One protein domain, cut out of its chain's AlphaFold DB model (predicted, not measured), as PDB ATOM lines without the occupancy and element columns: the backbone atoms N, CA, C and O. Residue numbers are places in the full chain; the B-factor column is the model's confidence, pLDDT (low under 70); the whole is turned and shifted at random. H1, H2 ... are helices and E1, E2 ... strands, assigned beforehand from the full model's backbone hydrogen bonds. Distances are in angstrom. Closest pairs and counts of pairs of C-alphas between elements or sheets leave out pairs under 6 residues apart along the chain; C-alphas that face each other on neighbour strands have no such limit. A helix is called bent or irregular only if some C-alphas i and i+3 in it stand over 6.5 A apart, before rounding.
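What this domain is: This is residues 4 to 169 of the 172 residues of an uncharacterized protein of Microcoleus sp. PCC 7113 (UniProt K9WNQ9). A small two-stranded parallel sheet, E1 and E2, with H3 next to E2, makes one end of a compact helical body, and H4 packs on this sheet and leads from it into the rest. There H5 and H6 form a helical hairpin, H4 and H7 cross H5, H2 packs on H4, and H1 crosses H6 far from the sheet. The printed part has 166 residues, with seven named helices and two named strands in the order H1 H2 E1 H3 E2 H4 H5 H6 H7; the class is mostly helix. The whole is compact, with a radius of gyration of the C-alphas of 15.2 A, and rounded, spanning 41 by 32 by 30 A.

How they stand to each other: E1, residues 42 to 46, and E2, residues 70 to 74, are parallel neighbours at 28 degrees, with N 44 and O 71 at 2.9 A and N 73 and O 44 at 2.9 A, within hydrogen-bond range. With H3, residues 59 to 67, they form a strand-helix-strand unit, two parallel neighbour strands with a helix between them in the chain; the closest C-alphas of H3 and E2, Asp 65 and Leu 71, are 5.8 A apart. The closest C-alphas of E2 and H4, residues 84 to 102, are those of Val 73 and Cys 93, 6.7 A apart. H2, residues 20 to 37, touches H4 at a steep tilt of 40 degrees, the same way, closest at C-alphas Ile 30 and Phe 91, 6.3 A. With its residues 95 to 102 alone, H4 touches H5, residues 108 to 120, about perpendicular at 75 degrees, closest at C-alphas His 98 and Thr 114, 5.8 A. H5 and H6, residues 125 to 145, touch as a helical hairpin at a shallow tilt of 12 degrees, opposite ways, closest at C-alphas Met 119 and Lys 128, 5.1 A. H6 has a kink of 29 degrees near residue 132. H7, residues 159 to 168, touches H5 at a steep tilt of 64 degrees, closest at C-alphas Ala 113 and Tyr 168, 5.0 A. H1, residues 4 to 12, touches H6 at residues 137 to 144 alone, about perpendicular at 74 degrees, closest at C-alphas Ala 7 and Val 141, 4.5 A. Every O i to N i+4 pair is within hydrogen-bond range in H1, H3, H4 and H5, against 13 of 14 in H2, 15 of 17 in H6 and 2 of 6 in H7, where 6 of 7 O i to N i+3 pairs are.

Where its parts are: E1 runs 12.8 A from C-alpha 42 at (-8.712, -33.735, 49.562), and E2 13.4 A. H6 is 28.3 A long, H4 26.6 A, H2 25.5 A, H5 18.5 A, H7 15.8 A, H3 12.3 A and H1 12.1 A. H1 begins at C-alpha 4, (-18.081, -37.704, 14.955), and H7 ends at C-alpha 168, (-24.844, -26.679, 26.545). H7 is only just irregular: C-alphas 164 and 167 are 6.8 A apart.

The domain as a whole: The two C-alphas farthest apart, those of Ala 12 and Gln 68, are 43.2 A apart. The printed part has no cut. The links from E1 to H3, 12 residues, and from H6 to H7, 13 residues, are long. The mean pLDDT of the printed part is 92.7, and no printed residue is under 70.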
ATOM      1  N   GLU A   4     -18.871 -36.923  15.913       92.94
ATOM      2  CA  GLU A   4     -18.081 -37.704  14.955       92.94
ATOM      3  C   GLU A   4     -17.168 -36.805  14.117       92.94
ATOM      4  O   GLU A   4     -16.008 -37.134  13.866       92.94
ATOM      5  N   ASP A   5     -17.674 -35.643  13.704       93.50
ATOM      6  CA  ASP A   5     -16.918 -34.647  12.956       93.50
ATOM      7  C   ASP A   5     -15.785 -34.054  13.804       93.50
ATOM      8  O   ASP A   5     -14.676 -33.889  13.292       93.50
ATOM      9  N   ILE A   6     -16.027 -33.785  15.095       94.81
ATOM     10  CA  ILE A   6     -14.985 -33.328  16.032       94.81
ATOM     11  C   ILE A   6     -13.910 -34.395  16.178       94.81
ATOM     12  O   ILE A   6     -12.728 -34.083  16.036       94.81
ATOM     13  N   ALA A   7     -14.304 -35.648  16.415       95.12
ATOM     14  CA  ALA A   7     -13.371 -36.760  16.552       95.12
ATOM     15  C   ALA A   7     -12.514 -36.918  15.288       95.12
ATOM     16  O   ALA A   7     -11.284 -36.968  15.359       95.12
ATOM     17  N   ARG A   8     -13.151 -36.926  14.110       94.75
ATOM     18  CA  ARG A   8     -12.470 -37.028  12.813       94.75
ATOM     19  C   ARG A   8     -11.502 -35.868  12.603       94.75
ATOM     20  O   ARG A   8     -10.364 -36.095  12.195       94.75
ATOM     21  N   HIS A   9     -11.930 -34.643  12.906       95.19
ATOM     22  CA  HIS A   9     -11.097 -33.452  12.782       95.19
ATOM     23  C   HIS A   9      -9.900 -33.487  13.736       95.19
ATOM     24  O   HIS A   9      -8.782 -33.204  13.309       95.19
ATOM     25  N   TYR A  10     -10.107 -33.879  14.993       95.94
ATOM     26  CA  TYR A  10      -9.042 -33.998  15.985       95.94
ATOM     27  C   TYR A  10      -7.979 -35.010  15.545       95.94
ATOM     28  O   TYR A  10      -6.779 -34.725  15.577       95.94
ATOM     29  N   VAL A  11      -8.402 -36.193  15.086       94.62
ATOM     30  CA  VAL A  11      -7.468 -37.228  14.620       94.62
ATOM     31  C   VAL A  11      -6.692 -36.746  13.395       94.62
ATOM     32  O   VAL A  11      -5.462 -36.836  13.395       94.62
ATOM     33  N   ALA A  12      -7.383 -36.197  12.393       94.69
ATOM     34  CA  ALA A  12      -6.787 -35.821  11.113       94.69
ATOM     35  C   ALA A  12      -5.896 -34.568  11.175       94.69
ATOM     36  O   ALA A  12      -4.967 -34.442  10.378       94.69
ATOM     37  N   SER A  13      -6.166 -33.637  12.091       95.50
ATOM     38  CA  SER A  13      -5.429 -32.371  12.159       95.50
ATOM     39  C   SER A  13      -4.051 -32.553  12.794       95.50
ATOM     40  O   SER A  13      -3.921 -33.314  13.752       95.50
ATOM     41  N   PRO A  14      -2.999 -31.864  12.326       94.00
ATOM     42  CA  PRO A  14      -1.722 -31.857  13.030       94.00
ATOM     43  C   PRO A  14      -1.872 -31.208  14.414       94.00
ATOM     44  O   PRO A  14      -2.772 -30.396  14.639       94.00
ATOM     45  N   GLY A  15      -0.984 -31.572  15.341       94.75
ATOM     46  CA  GLY A  15      -0.897 -30.885  16.627       94.75
ATOM     47  C   GLY A  15      -0.476 -29.432  16.415       94.75
ATOM     48  O   GLY A  15       0.400 -29.153  15.596       94.75
ATOM     49  N   TYR A  16      -1.110 -28.512  17.129       94.75
ATOM     50  CA  TYR A  16      -0.738 -27.109  17.118       94.75
ATOM     51  C   TYR A  16       0.631 -26.932  17.776       94.75
ATOM     52  O   TYR A  16       0.803 -27.248  18.954       94.75
ATOM     53  N   ASP A  17       1.590 -26.418  17.008       93.31
ATOM     54  CA  ASP A  17       2.932 -26.129  17.503       93.31
ATOM     55  C   ASP A  17       2.899 -24.886  18.399       93.31
ATOM     56  O   ASP A  17       2.730 -23.749  17.947       93.31
ATOM     57  N   MET A  18       2.982 -25.121  19.705       93.06
ATOM     58  CA  MET A  18       2.812 -24.092  20.715       93.06
ATOM     59  C   MET A  18       4.170 -23.633  21.235       93.06
ATOM     60  O   MET A  18       4.940 -24.413  21.792       93.06
ATOM     61  N   SER A  19       4.444 -22.331  21.123       95.25
ATOM     62  CA  SER A  19       5.666 -21.767  21.702       95.25
ATOM     63  C   SER A  19       5.738 -22.003  23.218       95.25
ATOM     64  O   SER A  19       4.728 -21.963  23.927       95.25
ATOM     65  N   SER A  20       6.956 -22.188  23.730       95.31
ATOM     66  CA  SER A  20       7.209 -22.456  25.152       95.31
ATOM     67  C   SER A  20       6.657 -21.372  26.086       95.31
ATOM     68  O   SER A  20       6.255 -21.672  27.212       95.31
ATOM     69  N   SER A  21       6.588 -20.121  25.624       96.94
ATOM     70  CA  SER A  21       5.986 -19.018  26.374       96.94
ATOM     71  C   SER A  21       4.481 -19.212  26.557       96.94
ATOM     72  O   SER A  21       3.990 -19.072  27.674       96.94
ATOM     73  N   ILE A  22       3.753 -19.599  25.507       96.62
ATOM     74  CA  ILE A  22       2.312 -19.868  25.596       96.62
ATOM     75  C   ILE A  22       2.051 -21.089  26.476       96.62
ATOM     76  O   ILE A  22       1.184 -21.014  27.344       96.62
ATOM     77  N   VAL A  23       2.835 -22.164  26.328       96.56
ATOM     78  CA  VAL A  23       2.736 -23.349  27.199       96.56
ATOM     79  C   VAL A  23       2.889 -22.950  28.668       96.56
ATOM     80  O   VAL A  23       2.071 -23.334  29.503       96.56
ATOM     81  N   LYS A  24       3.896 -22.128  28.993       97.69
ATOM     82  CA  LYS A  24       4.129 -21.642  30.359       97.69
ATOM     83  C   LYS A  24       2.955 -20.814  30.889       97.69
ATOM     84  O   LYS A  24       2.529 -21.040  32.016       97.69
ATOM     85  N   ILE A  25       2.432 -19.876  30.096       97.94
ATOM     86  CA  ILE A  25       1.319 -19.009  30.522       97.94
ATOM     87  C   ILE A  25       0.034 -19.828  30.690       97.94
ATOM     88  O   ILE A  25      -0.690 -19.623  31.658       97.94
ATOM     89  N   PHE A  26      -0.242 -20.781  29.798       98.06
ATOM     90  CA  PHE A  26      -1.426 -21.635  29.913       98.06
ATOM     91  C   PHE A  26      -1.351 -22.549  31.141       98.06
ATOM     92  O   PHE A  26      -2.307 -22.646  31.902       98.06
ATOM     93  N   ARG A  27      -0.190 -23.166  31.389       98.12
ATOM     94  CA  ARG A  27       0.055 -23.958  32.603       98.12
ATOM     95  C   ARG A  27      -0.131 -23.131  33.874       98.12
ATOM     96  O   ARG A  27      -0.759 -23.608  34.812       98.12
ATOM     97  N   GLN A  28       0.362 -21.890  33.887       98.38
ATOM     98  CA  GLN A  28       0.138 -20.981  35.010       98.38
ATOM     99  C   GLN A  28      -1.349 -20.660  35.188       98.38
ATOM    100  O   GLN A  28      -1.834 -20.709  36.307       98.38
ATOM    101  N   PHE A  29      -2.094 -20.433  34.103       98.31
ATOM    102  CA  PHE A  29      -3.544 -20.238  34.168       98.31
ATOM    103  C   PHE A  29      -4.276 -21.428  34.818       98.31
ATOM    104  O   PHE A  29      -5.154 -21.209  35.647       98.31
ATOM    105  N   ILE A  30      -3.890 -22.673  34.511       98.44
ATOM    106  CA  ILE A  30      -4.448 -23.866  35.180       98.44
ATOM    107  C   ILE A  30      -4.114 -23.873  36.675       98.44
ATOM    108  O   ILE A  30      -4.981 -24.158  37.498       98.44
ATOM    109  N   ILE A  31      -2.872 -23.543  37.034       98.25
ATOM    110  CA  ILE A  31      -2.440 -23.460  38.434       98.25
ATOM    111  C   ILE A  31      -3.227 -22.374  39.176       98.25
ATOM    112  O   ILE A  31      -3.709 -22.617  40.278       98.25
ATOM    113  N   ASP A  32      -3.392 -21.193  38.587       98.12
ATOM    114  CA  ASP A  32      -4.129 -20.082  39.194       98.12
ATOM    115  C   ASP A  32      -5.605 -20.448  39.395       98.12
ATOM    116  O   ASP A  32      -6.164 -20.202  40.463       98.12
ATOM    117  N   LEU A  33      -6.215 -21.113  38.408       97.38
ATOM    118  CA  LEU A  33      -7.580 -21.620  38.520       97.38
ATOM    119  C   LEU A  33      -7.699 -22.659  39.645       97.38
ATOM    120  O   LEU A  33      -8.644 -22.607  40.426       97.38
ATOM    121  N   ALA A  34      -6.715 -23.548  39.797       97.38
ATOM    122  CA  ALA A  34      -6.702 -24.548  40.864       97.38
ATOM    123  C   ALA A  34      -6.726 -23.923  42.268       97.38
ATOM    124  O   ALA A  34      -7.435 -24.411  43.148       97.38
ATOM    125  N   HIS A  35      -5.988 -22.828  42.474       97.06
ATOM    126  CA  HIS A  35      -5.952 -22.118  43.757       97.06
ATOM    127  C   HIS A  35      -7.311 -21.532  44.159       97.06
ATOM    128  O   HIS A  35      -7.553 -21.333  45.348       97.06
ATOM    129  N   VAL A  36      -8.181 -21.249  43.189       95.19
ATOM    130  CA  VAL A  36      -9.526 -20.712  43.429       95.19
ATOM    131  C   VAL A  36     -10.556 -21.835  43.520       95.19
ATOM    132  O   VAL A  36     -11.406 -21.822  44.407       95.19
ATOM    133  N   GLU A  37     -10.478 -22.816  42.623       94.31
ATOM    134  CA  GLU A  37     -11.563 -23.776  42.414       94.31
ATOM    135  C   GLU A  37     -11.481 -25.031  43.290       94.31
ATOM    136  O   GLU A  37     -12.516 -25.675  43.488       94.31
ATOM    137  N   LEU A  38     -10.289 -25.386  43.785       95.19
ATOM    138  CA  LEU A  38     -10.012 -26.625  44.526       95.19
ATOM    139  C   LEU A  38      -9.865 -26.529  46.066       95.19
ATOM    140  O   LEU A  38      -9.791 -27.596  46.683       95.19
ATOM    141  N   PRO A  39      -9.793 -25.355  46.738       94.19
ATOM    142  CA  PRO A  39      -9.677 -25.321  48.196       94.19
ATOM    143  C   PRO A  39     -10.776 -26.111  48.920       94.19
ATOM    144  O   PRO A  39     -11.951 -26.039  48.565       94.19
ATOM    145  N   GLY A  40     -10.395 -26.816  49.990       89.94
ATOM    146  CA  GLY A  40     -11.331 -27.523  50.872       89.94
ATOM    147  C   GLY A  40     -11.673 -28.958  50.466       89.94
ATOM    148  O   GLY A  40     -12.466 -29.587  51.161       89.94
ATOM    149  N   ILE A  41     -11.065 -29.484  49.397       95.62
ATOM    150  CA  ILE A  41     -11.215 -30.879  48.963       95.62
ATOM    151  C   ILE A  41      -9.858 -31.597  49.011       95.62
ATOM    152  O   ILE A  41      -8.856 -31.091  48.503       95.62
ATOM    153  N   ASP A  42      -9.831 -32.791  49.603       96.38
ATOM    154  CA  ASP A  42      -8.712 -33.735  49.562       96.38
ATOM    155  C   ASP A  42      -8.788 -34.594  48.291       96.38
ATOM    156  O   ASP A  42      -9.623 -35.498  48.175       96.38
ATOM    157  N   PHE A  43      -7.923 -34.306  47.315       96.75
ATOM    158  CA  PHE A  43      -7.850 -35.063  46.066       96.75
ATOM    159  C   PHE A  43      -6.941 -36.282  46.219       96.75
ATOM    160  O   PHE A  43      -5.734 -36.163  46.434       96.75
ATOM    161  N   GLN A  44      -7.513 -37.466  46.028       96.69
ATOM    162  CA  GLN A  44      -6.810 -38.740  46.123       96.69
ATOM    163  C   GLN A  44      -6.698 -39.391  44.746       96.69
ATOM    164  O   GLN A  44      -7.690 -39.734  44.108       96.69
ATOM    165  N   TYR A  45      -5.468 -39.581  44.281       96.81
ATOM    166  CA  TYR A  45      -5.217 -40.120  42.949       96.81
ATOM    167  C   TYR A  45      -5.170 -41.649  42.943       96.81
ATOM    168  O   TYR A  45      -4.387 -42.238  43.691       96.81
ATOM    169  N   VAL A  46      -5.941 -42.284  42.060       96.69
ATOM    170  CA  VAL A  46      -6.081 -43.750  41.981       96.69
ATOM    171  C   VAL A  46      -5.801 -44.298  40.580       96.69
ATOM    172  O   VAL A  46      -6.035 -43.617  39.587       96.69
ATOM    173  N   ASP A  47      -5.343 -45.548  40.479       95.69
ATOM    174  CA  ASP A  47      -5.005 -46.213  39.203       95.69
ATOM    175  C   ASP A  47      -6.165 -47.050  38.617       95.69
ATOM    176  O   ASP A  47      -5.958 -48.016  37.885       95.69
ATOM    177  N   PHE A  48      -7.404 -46.689  38.949       93.00
ATOM    178  CA  PHE A  48      -8.642 -47.294  38.442       93.00
ATOM    179  C   PHE A  48      -9.693 -46.203  38.172       93.00
ATOM    180  O   PHE A  48      -9.438 -45.031  38.448       93.00
ATOM    181  N   GLU A  49     -10.855 -46.551  37.610       91.00
ATOM    182  CA  GLU A  49     -11.998 -45.635  37.450       91.00
ATOM    183  C   GLU A  49     -12.876 -45.681  38.725       91.00
ATOM    184  O   GLU A  49     -13.615 -46.649  38.914       91.00
ATOM    185  N   PRO A  50     -12.792 -44.696  39.646       92.44
ATOM    186  CA  PRO A  50     -13.337 -44.836  41.007       92.44
ATOM    187  C   PRO A  50     -14.867 -44.860  41.086       92.44
ATOM    188  O   PRO A  50     -15.444 -45.523  41.955       92.44
ATOM    189  N   TYR A  51     -15.521 -44.168  40.158       91.38
ATOM    190  CA  TYR A  51     -16.959 -43.914  40.196       91.38
ATOM    191  C   TYR A  51     -17.749 -44.687  39.144       91.38
ATOM    192  O   TYR A  51     -18.958 -44.517  39.048       91.38
ATOM    193  N   PHE A  52     -17.097 -45.568  38.384       88.19
ATOM    194  CA  PHE A  52     -17.788 -46.463  37.464       88.19
ATOM    195  C   PHE A  52     -18.193 -47.771  38.162       88.19
ATOM    196  O   PHE A  52     -17.467 -48.328  38.994       88.19
ATOM    197  N   ARG A  53     -19.387 -48.264  37.833       84.75
ATOM    198  CA  ARG A  53     -19.974 -49.540  38.259       84.75
ATOM    199  C   ARG A  53     -20.341 -50.316  36.998       84.75
ATOM    200  O   ARG A  53     -21.469 -50.287  36.520       84.75
ATOM    201  N   GLY A  54     -19.337 -50.955  36.398       83.06
ATOM    202  CA  GLY A  54     -19.459 -51.457  35.030       83.06
ATOM    203  C   GLY A  54     -19.527 -50.280  34.043       83.06
ATOM    204  O   GLY A  54     -18.635 -49.437  34.088       83.06
ATOM    205  N   PRO A  55     -20.545 -50.194  33.166       77.81
ATOM    206  CA  PRO A  55     -20.662 -49.092  32.209       77.81
ATOM    207  C   PRO A  55     -21.253 -47.807  32.815       77.81
ATOM    208  O   PRO A  55     -21.286 -46.783  32.138       77.81
ATOM    209  N   GLU A  56     -21.752 -47.853  34.053       80.69
ATOM    210  CA  GLU A  56     -22.512 -46.757  34.658       80.69
ATOM    211  C   GLU A  56     -21.646 -45.911  35.591       80.69
ATOM    212  O   GLU A  56     -20.958 -46.441  36.463       80.69
ATOM    213  N   LEU A  57     -21.707 -44.589  35.433       84.69
ATOM    214  CA  LEU A  57     -21.115 -43.638  36.368       84.69
ATOM    215  C   LEU A  57     -22.064 -43.397  37.551       84.69
ATOM    216  O   LEU A  57     -23.225 -43.037  37.355       84.69
ATOM    217  N   SER A  58     -21.550 -43.492  38.774       88.06
ATOM    218  CA  SER A  58     -22.262 -43.131  40.000       88.06
ATOM    219  C   SER A  58     -21.976 -41.679  40.396       88.06
ATOM    220  O   SER A  58     -21.012 -41.390  41.108       88.06
ATOM    221  N   LEU A  59     -22.834 -40.750  39.958       85.50
ATOM    222  CA  LEU A  59     -22.805 -39.360  40.443       85.50
ATOM    223  C   LEU A  59     -23.076 -39.276  41.951       85.50
ATOM    224  O   LEU A  59     -22.539 -38.404  42.630       85.50
ATOM    225  N   GLU A  60     -23.885 -40.191  42.486       88.38
ATOM    226  CA  GLU A  60     -24.180 -40.256  43.917       88.38
ATOM    227  C   GLU A  60     -22.911 -40.490  44.745       88.38
ATOM    228  O   GLU A  60     -22.675 -39.752  45.701       88.38
ATOM    229  N   ASP A  61     -22.062 -41.440  44.337       91.06
ATOM    230  CA  ASP A  61     -20.800 -41.732  45.029       91.06
ATOM    231  C   ASP A  61     -19.843 -40.532  44.973       91.06
ATOM    232  O   ASP A  61     -19.235 -40.180  45.984       91.06
ATOM    233  N   ILE A  62     -19.765 -39.853  43.822       92.19
ATOM    234  CA  ILE A  62     -18.970 -38.626  43.665       92.19
ATOM    235  C   ILE A  62     -19.448 -37.563  44.659       92.19
ATOM    236  O   ILE A  62     -18.658 -37.005  45.421       92.19
ATOM    237  N   HIS A  63     -20.753 -37.285  44.688       91.38
ATOM    238  CA  HIS A  63     -21.315 -36.292  45.599       91.38
ATOM    239  C   HIS A  63     -21.163 -36.690  47.074       91.38
ATOM    240  O   HIS A  63     -21.010 -35.810  47.923       91.38
ATOM    241  N   ALA A  64     -21.220 -37.982  47.399       92.88
ATOM    242  CA  ALA A  64     -21.016 -38.482  48.754       92.88
ATOM    243  C   ALA A  64     -19.573 -38.265  49.235       92.88
ATOM    244  O   ALA A  64     -19.387 -37.800  50.364       92.88
ATOM    245  N   ASP A  65     -18.577 -38.529  48.386       94.50
ATOM    246  CA  ASP A  65     -17.166 -38.257  48.681       94.50
ATOM    247  C   ASP A  65     -16.919 -36.750  48.853       94.50
ATOM    248  O   ASP A  65     -16.333 -36.319  49.851       94.50
ATOM    249  N   VAL A  66     -17.450 -35.923  47.945       93.19
ATOM    250  CA  VAL A  66     -17.264 -34.461  47.994       93.19
ATOM    251  C   VAL A  66     -17.875 -33.863  49.258       93.19
ATOM    252  O   VAL A  66     -17.273 -32.989  49.879       93.19
ATOM    253  N   LYS A  67     -19.038 -34.360  49.702       93.12
ATOM    254  CA  LYS A  67     -19.656 -33.950  50.980       93.12
ATOM    255  C   LYS A  67     -18.786 -34.275  52.197       93.12
ATOM    256  O   LYS A  67     -18.933 -33.623  53.226       93.12
ATOM    257  N   GLN A  68     -17.892 -35.255  52.088       94.75
ATOM    258  CA  GLN A  68     -16.907 -35.602  53.116       94.75
ATOM    259  C   GLN A  68     -15.587 -34.832  52.955       94.75
ATOM    260  O   GLN A  68     -14.647 -35.068  53.710       94.75
ATOM    261  N   GLY A  69     -15.510 -33.902  51.998       94.19
ATOM    262  CA  GLY A  69     -14.309 -33.119  51.718       94.19
ATOM    263  C   GLY A  69     -13.250 -33.894  50.939       94.19
ATOM    264  O   GLY A  69     -12.072 -33.580  51.071       94.19
ATOM    265  N   LYS A  70     -13.635 -34.906  50.153       96.19
ATOM    266  CA  LYS A  70     -12.720 -35.771  49.396       96.19
ATOM    267  C   LYS A  70     -13.168 -35.924  47.939       96.19
ATOM    268  O   LYS A  70     -14.358 -35.897  47.655       96.19
ATOM    269  N   LEU A  71     -12.229 -36.146  47.021       95.88
ATOM    270  CA  LEU A  71     -12.536 -36.621  45.668       95.88
ATOM    271  C   LEU A  71     -11.461 -37.591  45.160       95.88
ATOM    272  O   LEU A  71     -10.265 -37.315  45.265       95.88
ATOM    273  N   LEU A  72     -11.873 -38.724  44.592       96.44
ATOM    274  CA  LEU A  72     -10.978 -39.671  43.927       96.44
ATOM    275  C   LEU A  72     -10.799 -39.273  42.458       96.44
ATOM    276  O   LEU A  72     -11.771 -39.166  41.723       96.44
ATOM    277  N   VAL A  73      -9.560 -39.110  41.997       95.25
ATOM    278  CA  VAL A  73      -9.265 -38.749  40.600       95.25
ATOM    279  C   VAL A  73      -8.403 -39.828  39.962       95.25
ATOM    280  O   VAL A  73      -7.371 -40.227  40.503       95.25
ATOM    281  N   THR A  74      -8.813 -40.319  38.795       94.12
ATOM    282  CA  THR A  74      -8.071 -41.383  38.114       94.12
ATOM    283  C   THR A  74      -6.773 -40.875  37.478       94.12
ATOM    284  O   THR A  74      -6.747 -39.846  36.793       94.12
ATOM    285  N   ARG A  75      -5.687 -41.635  37.660       94.94
ATOM    286  CA  ARG A  75      -4.401 -41.465  36.962       94.94
ATOM    287  C   ARG A  75      -4.415 -42.075  35.559       94.94
ATOM    288  O   ARG A  75      -3.491 -41.831  34.781       94.94
ATOM    289  N   LEU A  76      -5.445 -42.851  35.215       91.31
ATOM    290  CA  LEU A  76      -5.564 -43.459  33.896       91.31
ATOM    291  C   LEU A  76      -5.636 -42.381  32.807       91.31
ATOM    292  O   LEU A  76      -6.308 -41.358  32.951       91.31
ATOM    293  N   PHE A  77      -4.948 -42.628  31.691       87.81
ATOM    294  CA  PHE A  77      -4.907 -41.741  30.519       87.81
ATOM    295  C   PHE A  77      -4.317 -40.340  30.779       87.81
ATOM    296  O   PHE A  77      -4.624 -39.399  30.048       87.81
ATOM    297  N   ASN A  78      -3.478 -40.181  31.808       90.56
ATOM    298  CA  ASN A  78      -2.857 -38.912  32.200       90.56
ATOM    299  C   ASN A  78      -1.662 -38.499  31.305       90.56
ATOM    300  O   ASN A  78      -0.537 -38.355  31.782       90.56
ATOM    301  N   ASN A  79      -1.904 -38.323  30.005       84.81
ATOM    302  CA  ASN A  79      -0.852 -38.178  28.997       84.81
ATOM    303  C   ASN A  79      -1.067 -36.938  28.111       84.81
ATOM    304  O   ASN A  79      -1.241 -37.098  26.912       84.81
ATOM    305  N   SER A  80      -1.053 -35.725  28.678       88.62
ATOM    306  CA  SER A  80      -1.161 -34.470  27.903       88.62
ATOM    307  C   SER A  80       0.213 -33.965  27.449       88.62
ATOM    308  O   SER A  80       1.080 -33.681  28.286       88.62
ATOM    309  N   ASP A  81       0.384 -33.779  26.134       87.44
ATOM    310  CA  ASP A  81       1.599 -33.190  25.545       87.44
ATOM    311  C   ASP A  81       1.773 -31.719  25.975       87.44
ATOM    312  O   ASP A  81       2.891 -31.224  26.139       87.44
ATOM    313  N   LEU A  82       0.658 -31.016  26.206       92.69
ATOM    314  CA  LEU A  82       0.646 -29.613  26.607       92.69
ATOM    315  C   LEU A  82       0.961 -29.431  28.091       92.69
ATOM    316  O   LEU A  82       1.797 -28.599  28.455       92.69
ATOM    317  N   LEU A  83       0.263 -30.151  28.966       93.19
ATOM    318  CA  LEU A  83       0.292 -29.902  30.408       93.19
ATOM    319  C   LEU A  83       1.404 -30.685  31.112       93.19
ATOM    320  O   LEU A  83       1.948 -30.216  32.112       93.19
ATOM    321  N   GLY A  84       1.802 -31.835  30.567       91.88
ATOM    322  CA  GLY A  84       2.606 -32.806  31.303       91.88
ATOM    323  C   GLY A  84       1.804 -33.464  32.433       91.88
ATOM    324  O   GLY A  84       0.717 -33.019  32.796       91.88
ATOM    325  N   SER A  85       2.337 -34.544  33.002       91.62
ATOM    326  CA  SER A  85       1.587 -35.422  33.911       91.62
ATOM    327  C   SER A  85       1.097 -34.746  35.197       91.62
ATOM    328  O   SER A  85      -0.005 -35.045  35.648       91.62
ATOM    329  N   GLU A  86       1.876 -33.844  35.797       94.94
ATOM    330  CA  GLU A  86       1.492 -33.183  37.054       94.94
ATOM    331  C   GLU A  86       0.369 -32.164  36.850       94.94
ATOM    332  O   GLU A  86      -0.656 -32.216  37.525       94.94
ATOM    333  N   ILE A  87       0.522 -31.256  35.883       97.06
ATOM    334  CA  ILE A  87      -0.468 -30.196  35.648       97.06
ATOM    335  C   ILE A  87      -1.732 -30.773  35.012       97.06
ATOM    336  O   ILE A  87      -2.826 -30.281  35.274       97.06
ATOM    337  N   ASN A  88      -1.619 -31.854  34.239       95.81
ATOM    338  CA  ASN A  88      -2.792 -32.541  33.712       95.81
ATOM    339  C   ASN A  88      -3.649 -33.166  34.827       95.81
ATOM    340  O   ASN A  88      -4.872 -33.135  34.729       95.81
ATOM    341  N   LEU A  89      -3.050 -33.655  35.921       96.31
ATOM    342  CA  LEU A  89      -3.822 -34.088  37.096       96.31
ATOM    343  C   LEU A  89      -4.532 -32.916  37.773       96.31
ATOM    344  O   LEU A  89      -5.696 -33.052  38.131       96.31
ATOM    345  N   ILE A  90      -3.877 -31.758  37.888       97.50
ATOM    346  CA  ILE A  90      -4.515 -30.543  38.416       97.50
ATOM    347  C   ILE A  90      -5.707 -30.142  37.538       97.50
ATOM    348  O   ILE A  90      -6.791 -29.866  38.051       97.50
ATOM    349  N   PHE A  91      -5.530 -30.148  36.213       97.25
ATOM    350  CA  PHE A  91      -6.603 -29.834  35.274       97.25
ATOM    351  C   PHE A  91      -7.768 -30.823  35.372       97.25
ATOM    352  O   PHE A  91      -8.921 -30.405  35.334       97.25
ATOM    353  N   ARG A  92      -7.481 -32.113  35.581       95.38
ATOM    354  CA  ARG A  92      -8.503 -33.128  35.867       95.38
ATOM    355  C   ARG A  92      -9.255 -32.825  37.153       95.38
ATOM    356  O   ARG A  92     -10.472 -32.786  37.118       95.38
ATOM    357  N   CYS A  93      -8.571 -32.521  38.257       96.50
ATOM    358  CA  CYS A  93      -9.240 -32.132  39.504       96.50
ATOM    359  C   CYS A  93     -10.195 -30.947  39.297       96.50
ATOM    360  O   CYS A  93     -11.320 -30.970  39.789       96.50
ATOM    361  N   ILE A  94      -9.768 -29.932  38.536       97.06
ATOM    362  CA  ILE A  94     -10.617 -28.794  38.157       97.06
ATOM    363  C   ILE A  94     -11.838 -29.275  37.364       97.06
ATOM    364  O   ILE A  94     -12.967 -28.967  37.736       97.06
ATOM    365  N   HIS A  95     -11.626 -30.035  36.289       95.44
ATOM    366  CA  HIS A  95     -12.690 -30.543  35.417       95.44
ATOM    367  C   HIS A  95     -13.739 -31.359  36.189       95.44
ATOM    368  O   HIS A  95     -14.925 -31.037  36.119       95.44
ATOM    369  N   GLU A  96     -13.304 -32.307  37.017       93.56
ATOM    370  CA  GLU A  96     -14.166 -33.136  37.866       93.56
ATOM    371  C   GLU A  96     -14.982 -32.278  38.853       93.56
ATOM    372  O   GLU A  96     -16.199 -32.428  38.974       93.56
ATOM    373  N   MET A  97     -14.344 -31.300  39.509       94.56
ATOM    374  CA  MET A  97     -15.039 -30.368  40.404       94.56
ATOM    375  C   MET A  97     -16.104 -29.538  39.690       94.56
ATOM    376  O   MET A  97     -17.109 -29.180  40.307       94.56
ATOM    377  N   HIS A  98     -15.920 -29.215  38.411       94.38
ATOM    378  CA  HIS A  98     -16.923 -28.471  37.656       94.38
ATOM    379  C   HIS A  98     -18.094 -29.338  37.197       94.38
ATOM    380  O   HIS A  98     -19.216 -28.833  37.217       94.38
ATOM    381  N   HIS A  99     -17.895 -30.631  36.924       92.81
ATOM    382  CA  HIS A  99     -19.021 -31.568  36.788       92.81
ATOM    383  C   HIS A  99     -19.905 -31.553  38.043       92.81
ATOM    384  O   HIS A  99     -21.125 -31.407  37.956       92.81
ATOM    385  N   ILE A 100     -19.278 -31.579  39.223       92.38
ATOM    386  CA  ILE A 100     -19.964 -31.542  40.522       92.38
ATOM    387  C   ILE A 100     -20.683 -30.208  40.757       92.38
ATOM    388  O   ILE A 100     -21.860 -30.200  41.114       92.38
ATOM    389  N   LYS A 101     -19.995 -29.073  40.566       91.69
ATOM    390  CA  LYS A 101     -20.558 -27.723  40.783       91.69
ATOM    391  C   LYS A 101     -21.753 -27.445  39.874       91.69
ATOM    392  O   LYS A 101     -22.686 -26.763  40.287       91.69
ATOM    393  N   LEU A 102     -21.711 -27.963  38.650       91.62
ATOM    394  CA  LEU A 102     -22.777 -27.807  37.666       91.62
ATOM    395  C   LEU A 102     -23.866 -28.879  37.790       91.62
ATOM    396  O   LEU A 102     -24.902 -28.748  37.142       91.62
ATOM    397  N   ASN A 103     -23.652 -29.905  38.622       90.50
ATOM    398  CA  ASN A 103     -24.540 -31.053  38.780       90.50
ATOM    399  C   ASN A 103     -24.871 -31.712  37.424       90.50
ATOM    400  O   ASN A 103     -26.038 -31.913  37.076       90.50
ATOM    401  N   VAL A 104     -23.829 -31.997  36.638       89.62
ATOM    402  CA  VAL A 104     -23.927 -32.631  35.314       89.62
ATOM    403  C   VAL A 104     -23.186 -33.968  35.282       89.62
ATOM    404  O   VAL A 104     -22.271 -34.211  36.065       89.62
ATOM    405  N   ASP A 105     -23.618 -34.854  34.383       87.81
ATOM    406  CA  ASP A 105     -22.981 -36.153  34.161       87.81
ATOM    407  C   ASP A 105     -21.702 -36.057  33.310       87.81
ATOM    408  O   ASP A 105     -21.353 -35.011  32.778       87.81
ATOM    409  N   PHE A 106     -21.007 -37.181  33.145       87.25
ATOM    410  CA  PHE A 106     -19.797 -37.268  32.316       87.25
ATOM    411  C   PHE A 106     -20.148 -37.735  30.895       87.25
ATOM    412  O   PHE A 106     -19.303 -38.196  30.124       87.25
ATOM    413  N   GLY A 107     -21.435 -37.672  30.544       88.00
ATOM    414  CA  GLY A 107     -21.898 -37.864  29.188       88.00
ATOM    415  C   GLY A 107     -21.554 -36.650  28.332       88.00
ATOM    416  O   GLY A 107     -21.146 -35.594  28.811       88.00
ATOM    417  N   TRP A 108     -21.777 -36.769  27.023       89.88
ATOM    418  CA  TRP A 108     -21.421 -35.718  26.064       89.88
ATOM    419  C   TRP A 108     -21.937 -34.322  26.441       89.88
ATOM    420  O   TRP A 108     -21.230 -33.329  26.276       89.88
ATOM    421  N   LYS A 109     -23.175 -34.235  26.942       90.81
ATOM    422  CA  LYS A 109     -23.783 -32.951  27.311       90.81
ATOM    423  C   LYS A 109     -23.113 -32.332  28.533       90.81
ATOM    424  O   LYS A 109     -22.870 -31.129  28.503       90.81
ATOM    425  N   GLY A 110     -22.829 -33.119  29.568       91.12
ATOM    426  CA  GLY A 110     -22.146 -32.611  30.751       91.12
ATOM    427  C   GLY A 110     -20.685 -32.269  30.471       91.12
ATOM    428  O   GLY A 110     -20.236 -31.201  30.868       91.12
ATOM    429  N   GLU A 111     -19.991 -33.056  29.643       93.31
ATOM    430  CA  GLU A 111     -18.648 -32.714  29.150       93.31
ATOM    431  C   GLU A 111     -18.641 -31.373  28.406       93.31
ATOM    432  O   GLU A 111     -17.808 -30.506  28.679       93.31
ATOM    433  N   CYS A 112     -19.626 -31.150  27.526       93.75
ATOM    434  CA  CYS A 112     -19.834 -29.847  26.897       93.75
ATOM    435  C   CYS A 112     -20.070 -28.753  27.947       93.75
ATOM    436  O   CYS A 112     -19.363 -27.748  27.930       93.75
ATOM    437  N   ALA A 113     -21.016 -28.930  28.869       93.88
ATOM    438  CA  ALA A 113     -21.337 -27.928  29.887       93.88
ATOM    439  C   ALA A 113     -20.108 -27.529  30.721       93.88
ATOM    440  O   ALA A 113     -19.806 -26.337  30.854       93.88
ATOM    441  N   THR A 114     -19.353 -28.519  31.195       94.88
ATOM    442  CA  THR A 114     -18.116 -28.345  31.959       94.88
ATOM    443  C   THR A 114     -17.057 -27.611  31.139       94.88
ATOM    444  O   THR A 114     -16.521 -26.602  31.600       94.88
ATOM    445  N   ALA A 115     -16.808 -28.012  29.888       94.88
ATOM    446  CA  ALA A 115     -15.860 -27.315  29.017       94.88
ATOM    447  C   ALA A 115     -16.259 -25.849  28.761       94.88
ATOM    448  O   ALA A 115     -15.404 -24.961  28.800       94.88
ATOM    449  N   PHE A 116     -17.546 -25.560  28.530       93.56
ATOM    450  CA  PHE A 116     -18.028 -24.183  28.341       93.56
ATOM    451  C   PHE A 116     -17.836 -23.322  29.570       93.56
ATOM    452  O   PHE A 116     -17.412 -22.169  29.457       93.56
ATOM    453  N   HIS A 117     -18.136 -23.882  30.732       94.50
ATOM    454  CA  HIS A 117     -17.947 -23.190  31.985       94.50
ATOM    455  C   HIS A 117     -16.458 -22.920  32.251       94.50
ATOM    456  O   HIS A 117     -16.099 -21.778  32.530       94.50
ATOM    457  N   LEU A 118     -15.567 -23.888  32.013       95.75
ATOM    458  CA  LEU A 118     -14.114 -23.683  32.094       95.75
ATOM    459  C   LEU A 118     -13.612 -22.592  31.139       95.75
ATOM    460  O   LEU A 118     -12.825 -21.726  31.517       95.75
ATOM    461  N   MET A 119     -14.112 -22.574  29.904       95.62
ATOM    462  CA  MET A 119     -13.787 -21.525  28.935       95.62
ATOM    463  C   MET A 119     -14.254 -20.127  29.369       95.62
ATOM    464  O   MET A 119     -13.735 -19.136  28.851       95.62
ATOM    465  N   SER A 120     -15.220 -20.013  30.289       94.38
ATOM    466  CA  SER A 120     -15.714 -18.722  30.786       94.38
ATOM    467  C   SER A 120     -14.725 -18.006  31.714       94.38
ATOM    468  O   SER A 120     -14.762 -16.780  31.798       94.38
ATOM    469  N   PHE A 121     -13.768 -18.730  32.307       96.00
ATOM    470  CA  PHE A 121     -12.723 -18.167  33.176       96.00
ATOM    471  C   PHE A 121     -11.633 -17.396  32.420       96.00
ATOM    472  O   PHE A 121     -10.682 -16.893  33.016       96.00
ATOM    473  N   THR A 122     -11.733 -17.289  31.095       96.25
ATOM    474  CA  THR A 122     -10.766 -16.551  30.286       96.25
ATOM    475  C   THR A 122     -11.440 -15.802  29.144       96.25
ATOM    476  O   THR A 122     -12.424 -16.250  28.560       96.25
ATOM    477  N   ASN A 123     -10.877 -14.654  28.769       95.38
ATOM    478  CA  ASN A 123     -11.240 -13.939  27.543       95.38
ATOM    479  C   ASN A 123     -10.280 -14.234  26.381       95.38
ATOM    480  O   ASN A 123     -10.527 -13.797  25.258       95.38
ATOM    481  N   ASN A 124      -9.216 -15.005  26.619       97.00
ATOM    482  CA  ASN A 124      -8.240 -15.362  25.598       97.00
ATOM    483  C   ASN A 124      -8.793 -16.469  24.683       97.00
ATOM    484  O   ASN A 124      -9.041 -17.589  25.129       97.00
ATOM    485  N   LEU A 125      -8.972 -16.159  23.395       96.06
ATOM    486  CA  LEU A 125      -9.517 -17.097  22.408       96.06
ATOM    487  C   LEU A 125      -8.666 -18.365  22.267       96.06
ATOM    488  O   LEU A 125      -9.221 -19.461  22.231       96.06
ATOM    489  N   LEU A 126      -7.340 -18.226  22.250       96.62
ATOM    490  CA  LEU A 126      -6.439 -19.371  22.159       96.62
ATOM    491  C   LEU A 126      -6.631 -20.302  23.360       96.62
ATOM    492  O   LEU A 126      -6.677 -21.514  23.193       96.62
ATOM    493  N   PHE A 127      -6.823 -19.753  24.560       97.50
ATOM    494  CA  PHE A 127      -7.029 -20.571  25.759       97.50
ATOM    495  C   PHE A 127      -8.367 -21.301  25.700       97.50
ATOM    496  O   PHE A 127      -8.433 -22.466  26.076       97.50
ATOM    497  N   LYS A 128      -9.412 -20.667  25.156       97.12
ATOM    498  CA  LYS A 128     -10.695 -21.340  24.909       97.12
ATOM    499  C   LYS A 128     -10.537 -22.512  23.944       97.12
ATOM    500  O   LYS A 128     -11.038 -23.595  24.216       97.12
ATOM    501  N   GLN A 129      -9.803 -22.319  22.850       96.94
ATOM    502  CA  GLN A 129      -9.527 -23.386  21.884       96.94
ATOM    503  C   GLN A 129      -8.700 -24.521  22.498       96.94
ATOM    504  O   GLN A 129      -8.995 -25.685  22.239       96.94
ATOM    505  N   ILE A 130      -7.716 -24.200  23.343       97.06
ATOM    506  CA  ILE A 130      -6.925 -25.197  24.069       97.06
ATOM    507  C   ILE A 130      -7.806 -25.993  25.036       97.06
ATOM    508  O   ILE A 130      -7.790 -27.217  24.978       97.06
ATOM    509  N   ILE A 131      -8.610 -25.328  25.876       96.94
ATOM    510  CA  ILE A 131      -9.537 -25.997  26.805       96.94
ATOM    511  C   ILE A 131     -10.486 -26.909  26.025       96.94
ATOM    512  O   ILE A 131     -10.650 -28.069  26.390       96.94
ATOM    513  N   PHE A 132     -11.059 -26.422  24.920       96.31
ATOM    514  CA  PHE A 132     -11.934 -27.220  24.061       96.31
ATOM    515  C   PHE A 132     -11.215 -28.456  23.499       96.31
ATOM    516  O   PHE A 132     -11.791 -29.540  23.461       96.31
ATOM    517  N   SER A 133      -9.955 -28.319  23.085       96.31
ATOM    518  CA  SER A 133      -9.144 -29.441  22.607       96.31
ATOM    519  C   SER A 133      -8.866 -30.468  23.705       96.31
ATOM    520  O   SER A 133      -9.084 -31.656  23.476       96.31
ATOM    521  N   GLU A 134      -8.414 -30.018  24.879       94.88
ATOM    522  CA  GLU A 134      -8.049 -30.882  26.015       94.88
ATOM    523  C   GLU A 134      -9.258 -31.570  26.665       94.88
ATOM    524  O   GLU A 134      -9.095 -32.543  27.393       94.88
ATOM    525  N   THR A 135     -10.471 -31.088  26.391       94.12
ATOM    526  CA  THR A 135     -11.727 -31.677  26.874       94.12
ATOM    527  C   THR A 135     -12.496 -32.315  25.716       94.12
ATOM    528  O   THR A 135     -12.313 -33.490  25.399       94.12
ATOM    529  N   ILE A 136     -13.309 -31.528  25.017       95.00
ATOM    530  CA  ILE A 136     -14.244 -31.968  23.978       95.00
ATOM    531  C   ILE A 136     -13.556 -32.690  22.823       95.00
ATOM    532  O   ILE A 136     -14.077 -33.698  22.351       95.00
ATOM    533  N   GLY A 137     -12.389 -32.218  22.377       94.62
ATOM    534  CA  GLY A 137     -11.638 -32.866  21.299       94.62
ATOM    535  C   GLY A 137     -11.286 -34.317  21.632       94.62
ATOM    536  O   GLY A 137     -11.601 -35.233  20.871       94.62
ATOM    537  N   GLN A 138     -10.693 -34.533  22.805       93.75
ATOM    538  CA  GLN A 138     -10.289 -35.859  23.276       93.75
ATOM    539  C   GLN A 138     -11.485 -36.745  23.650       93.75
ATOM    540  O   GLN A 138     -11.508 -37.927  23.296       93.75
ATOM    541  N   VAL A 139     -12.498 -36.181  24.315       93.00
ATOM    542  CA  VAL A 139     -13.737 -36.887  24.683       93.00
ATOM    543  C   VAL A 139     -14.493 -37.351  23.441       93.00
ATOM    544  O   VAL A 139     -14.951 -38.492  23.403       93.00
ATOM    545  N   ALA A 140     -14.582 -36.521  22.400       94.12
ATOM    546  CA  ALA A 140     -15.220 -36.905  21.143       94.12
ATOM    547  C   ALA A 140     -14.535 -38.126  20.515       94.12
ATOM    548  O   ALA A 140     -15.215 -39.038  20.047       94.12
ATOM    549  N   VAL A 141     -13.198 -38.181  20.548       94.31
ATOM    550  CA  VAL A 141     -12.448 -39.360  20.088       94.31
ATOM    551  C   VAL A 141     -12.773 -40.582  20.946       94.31
ATOM    552  O   VAL A 141     -13.120 -41.613  20.373       94.31
ATOM    553  N   ARG A 142     -12.752 -40.467  22.284       91.50
ATOM    554  CA  ARG A 142     -13.092 -41.584  23.189       91.50
ATOM    555  C   ARG A 142     -14.492 -42.124  22.941       91.50
ATOM    556  O   ARG A 142     -14.661 -43.331  22.815       91.50
ATOM    557  N   LEU A 143     -15.488 -41.250  22.844       89.56
ATOM    558  CA  LEU A 143     -16.877 -41.660  22.640       89.56
ATOM    559  C   LEU A 143     -17.116 -42.253  21.244       89.56
ATOM    560  O   LEU A 143     -17.972 -43.118  21.096       89.56
ATOM    561  N   ASN A 144     -16.354 -41.828  20.233       91.06
ATOM    562  CA  ASN A 144     -16.490 -42.333  18.866       91.06
ATOM    563  C   ASN A 144     -15.668 -43.607  18.588       91.06
ATOM    564  O   ASN A 144     -16.055 -44.409  17.744       91.06
ATOM    565  N   GLN A 145     -14.516 -43.786  19.243       89.75
ATOM    566  CA  GLN A 145     -13.570 -44.885  18.970       89.75
ATOM    567  C   GLN A 145     -13.439 -45.895  20.120       89.75
ATOM    568  O   GLN A 145     -12.782 -46.918  19.950       89.75
ATOM    569  N   GLY A 146     -14.039 -45.626  21.281       87.19
ATOM    570  CA  GLY A 146     -13.951 -46.454  22.489       87.19
ATOM    571  C   GLY A 146     -12.717 -46.182  23.357       87.19
ATOM    572  O   GLY A 146     -12.702 -46.553  24.528       87.19
ATOM    573  N   GLU A 147     -11.706 -45.490  22.829       88.12
ATOM    574  CA  GLU A 147     -10.449 -45.195  23.520       88.12
ATOM    575  C   GLU A 147     -10.040 -43.732  23.327       88.12
ATOM    576  O   GLU A 147     -10.305 -43.120  22.289       88.12
ATOM    577  N   PHE A 148      -9.359 -43.159  24.322       89.06
ATOM    578  CA  PHE A 148      -8.722 -41.853  24.162       89.06
ATOM    579  C   PHE A 148      -7.646 -41.890  23.064       89.06
ATOM    580  O   PHE A 148      -7.029 -42.934  22.828       89.06
ATOM    581  N   PRO A 149      -7.353 -40.749  22.412       86.88
ATOM    582  CA  PRO A 149      -6.300 -40.702  21.411       86.88
ATOM    583  C   PRO A 149      -4.947 -41.062  22.042       86.88
ATOM    584  O   PRO A 149      -4.593 -40.548  23.103       86.88
ATOM    585  N   LYS A 150      -4.162 -41.903  21.354       80.94
ATOM    586  CA  LYS A 150      -2.808 -42.306  21.794       80.94
ATOM    587  C   LYS A 150      -1.872 -41.115  22.019       80.94
ATOM    588  O   LYS A 150      -1.004 -41.177  22.879       80.94
ATOM    589  N   HIS A 151      -2.067 -40.050  21.240       82.31
ATOM    590  CA  HIS A 151      -1.382 -38.770  21.382       82.31
ATOM    591  C   HIS A 151      -2.420 -37.688  21.694       82.31
ATOM    592  O   HIS A 151      -3.239 -37.335  20.834       82.31
ATOM    593  N   GLN A 152      -2.410 -37.174  22.923       88.75
ATOM    594  CA  GLN A 152      -3.301 -36.100  23.363       88.75
ATOM    595  C   GLN A 152      -2.670 -34.743  23.010       88.75
ATOM    596  O   GLN A 152      -2.101 -34.045  23.847       88.75
ATOM    597  N   LYS A 153      -2.728 -34.434  21.710       93.31
ATOM    598  CA  LYS A 153      -2.244 -33.191  21.099       93.31
ATOM    599  C   LYS A 153      -3.270 -32.059  21.214       93.31
ATOM    600  O   LYS A 153      -4.474 -32.285  21.229       93.31
ATOM    601  N   VAL A 154      -2.806 -30.818  21.129       95.94
ATOM    602  CA  VAL A 154      -3.708 -29.668  20.979       95.94
ATOM    603  C   VAL A 154      -4.109 -29.512  19.514       95.94
ATOM    604  O   VAL A 154      -3.244 -29.421  18.648       95.94
ATOM    605  N   VAL A 155      -5.405 -29.423  19.227       96.19
ATOM    606  CA  VAL A 155      -5.957 -29.080  17.910       96.19
ATOM    607  C   VAL A 155      -6.770 -27.796  18.043       96.19
ATOM    608  O   VAL A 155      -7.675 -27.705  18.867       96.19
ATOM    609  N   LEU A 156      -6.461 -26.786  17.227       95.50
ATOM    610  CA  LEU A 156      -7.218 -25.534  17.236       95.50
ATOM    611  C   LEU A 156      -8.462 -25.653  16.358       95.50
ATOM    612  O   LEU A 156      -8.390 -25.604  15.133       95.50
ATOM    613  N   PHE A 157      -9.618 -25.764  17.004       94.25
ATOM    614  CA  PHE A 157     -10.915 -25.748  16.335       94.25
ATOM    615  C   PHE A 157     -11.309 -24.323  15.940       94.25
ATOM    616  O   PHE A 157     -10.996 -23.362  16.646       94.25
ATOM    617  N   ASN A 158     -12.037 -24.173  14.830       92.00
ATOM    618  CA  ASN A 158     -12.570 -22.874  14.413       92.00
ATOM    619  C   ASN A 158     -13.454 -22.271  15.537       92.00
ATOM    620  O   ASN A 158     -14.289 -22.997  16.084       92.00
ATOM    621  N   PRO A 159     -13.313 -20.973  15.881       90.06
ATOM    622  CA  PRO A 159     -14.142 -20.306  16.892       90.06
ATOM    623  C   PRO A 159     -15.657 -20.501  16.719       90.06
ATOM    624  O   PRO A 159     -16.374 -20.634  17.711       90.06
ATOM    625  N   ASP A 160     -16.150 -20.598  15.485       89.50
ATOM    626  CA  ASP A 160     -17.567 -20.851  15.203       89.50
ATOM    627  C   ASP A 160     -18.021 -22.220  15.717       89.50
ATOM    628  O   ASP A 160     -19.158 -22.373  16.165       89.50
ATOM    629  N   VAL A 161     -17.130 -23.217  15.706       88.19
ATOM    630  CA  VAL A 161     -17.401 -24.540  16.284       88.19
ATOM    631  C   VAL A 161     -17.586 -24.403  17.784       88.19
ATOM    632  O   VAL A 161     -18.584 -24.887  18.300       88.19
ATOM    633  N   LEU A 162     -16.702 -23.677  18.475       88.06
ATOM    634  CA  LEU A 162     -16.859 -23.405  19.905       88.06
ATOM    635  C   LEU A 162     -18.199 -22.697  20.166       88.06
ATOM    636  O   LEU A 162     -18.934 -23.056  21.076       88.06
ATOM    637  N   HIS A 163     -18.593 -21.721  19.351       83.25
ATOM    638  CA  HIS A 163     -19.865 -21.028  19.562       83.25
ATOM    639  C   HIS A 163     -21.100 -21.932  19.452       83.25
ATOM    640  O   HIS A 163     -22.065 -21.704  20.184       83.25
ATOM    641  N   GLN A 164     -21.065 -22.976  18.622       84.44
ATOM    642  CA  GLN A 164     -22.187 -23.913  18.463       84.44
ATOM    643  C   GLN A 164     -22.510 -24.683  19.747       84.44
ATOM    644  O   GLN A 164     -23.671 -24.994  19.995       84.44
ATOM    645  N   PHE A 165     -21.512 -24.951  20.588       80.75
ATOM    646  CA  PHE A 165     -21.706 -25.715  21.822       80.75
ATOM    647  C   PHE A 165     -22.138 -24.852  23.018       80.75
ATOM    648  O   PHE A 165     -22.433 -25.391  24.082       80.75
ATOM    649  N   ARG A 166     -22.304 -23.530  22.842       78.25
ATOM    650  CA  ARG A 166     -22.899 -22.651  23.869       78.25
ATOM    651  C   ARG A 166     -24.304 -23.073  24.291       78.25
ATOM    652  O   ARG A 166     -24.726 -22.714  25.380       78.25
ATOM    653  N   ILE A 167     -25.015 -23.834  23.460       80.44
ATOM    654  CA  ILE A 167     -26.327 -24.398  23.808       80.44
ATOM    655  C   ILE A 167     -26.275 -25.339  25.022       80.44
ATOM    656  O   ILE A 167     -27.310 -25.603  25.623       80.44
ATOM    657  N   TYR A 168     -25.086 -25.845  25.368       79.94
ATOM    658  CA  TYR A 168     -24.844 -26.679  26.545       79.94
ATOM    659  C   TYR A 168     -24.337 -25.878  27.744       79.94
ATOM    660  O   TYR A 168     -24.051 -26.468  28.780       79.94
ATOM    661  N   ALA A 169     -24.190 -24.554  27.618       74.94
ATOM    662  CA  ALA A 169     -23.799 -23.731  28.749       74.94
ATOM    663  C   ALA A 169     -24.836 -23.892  29.878       74.94
ATOM    664  O   ALA A 169     -26.039 -23.860  29.596       74.94
TER     665      ALA A 169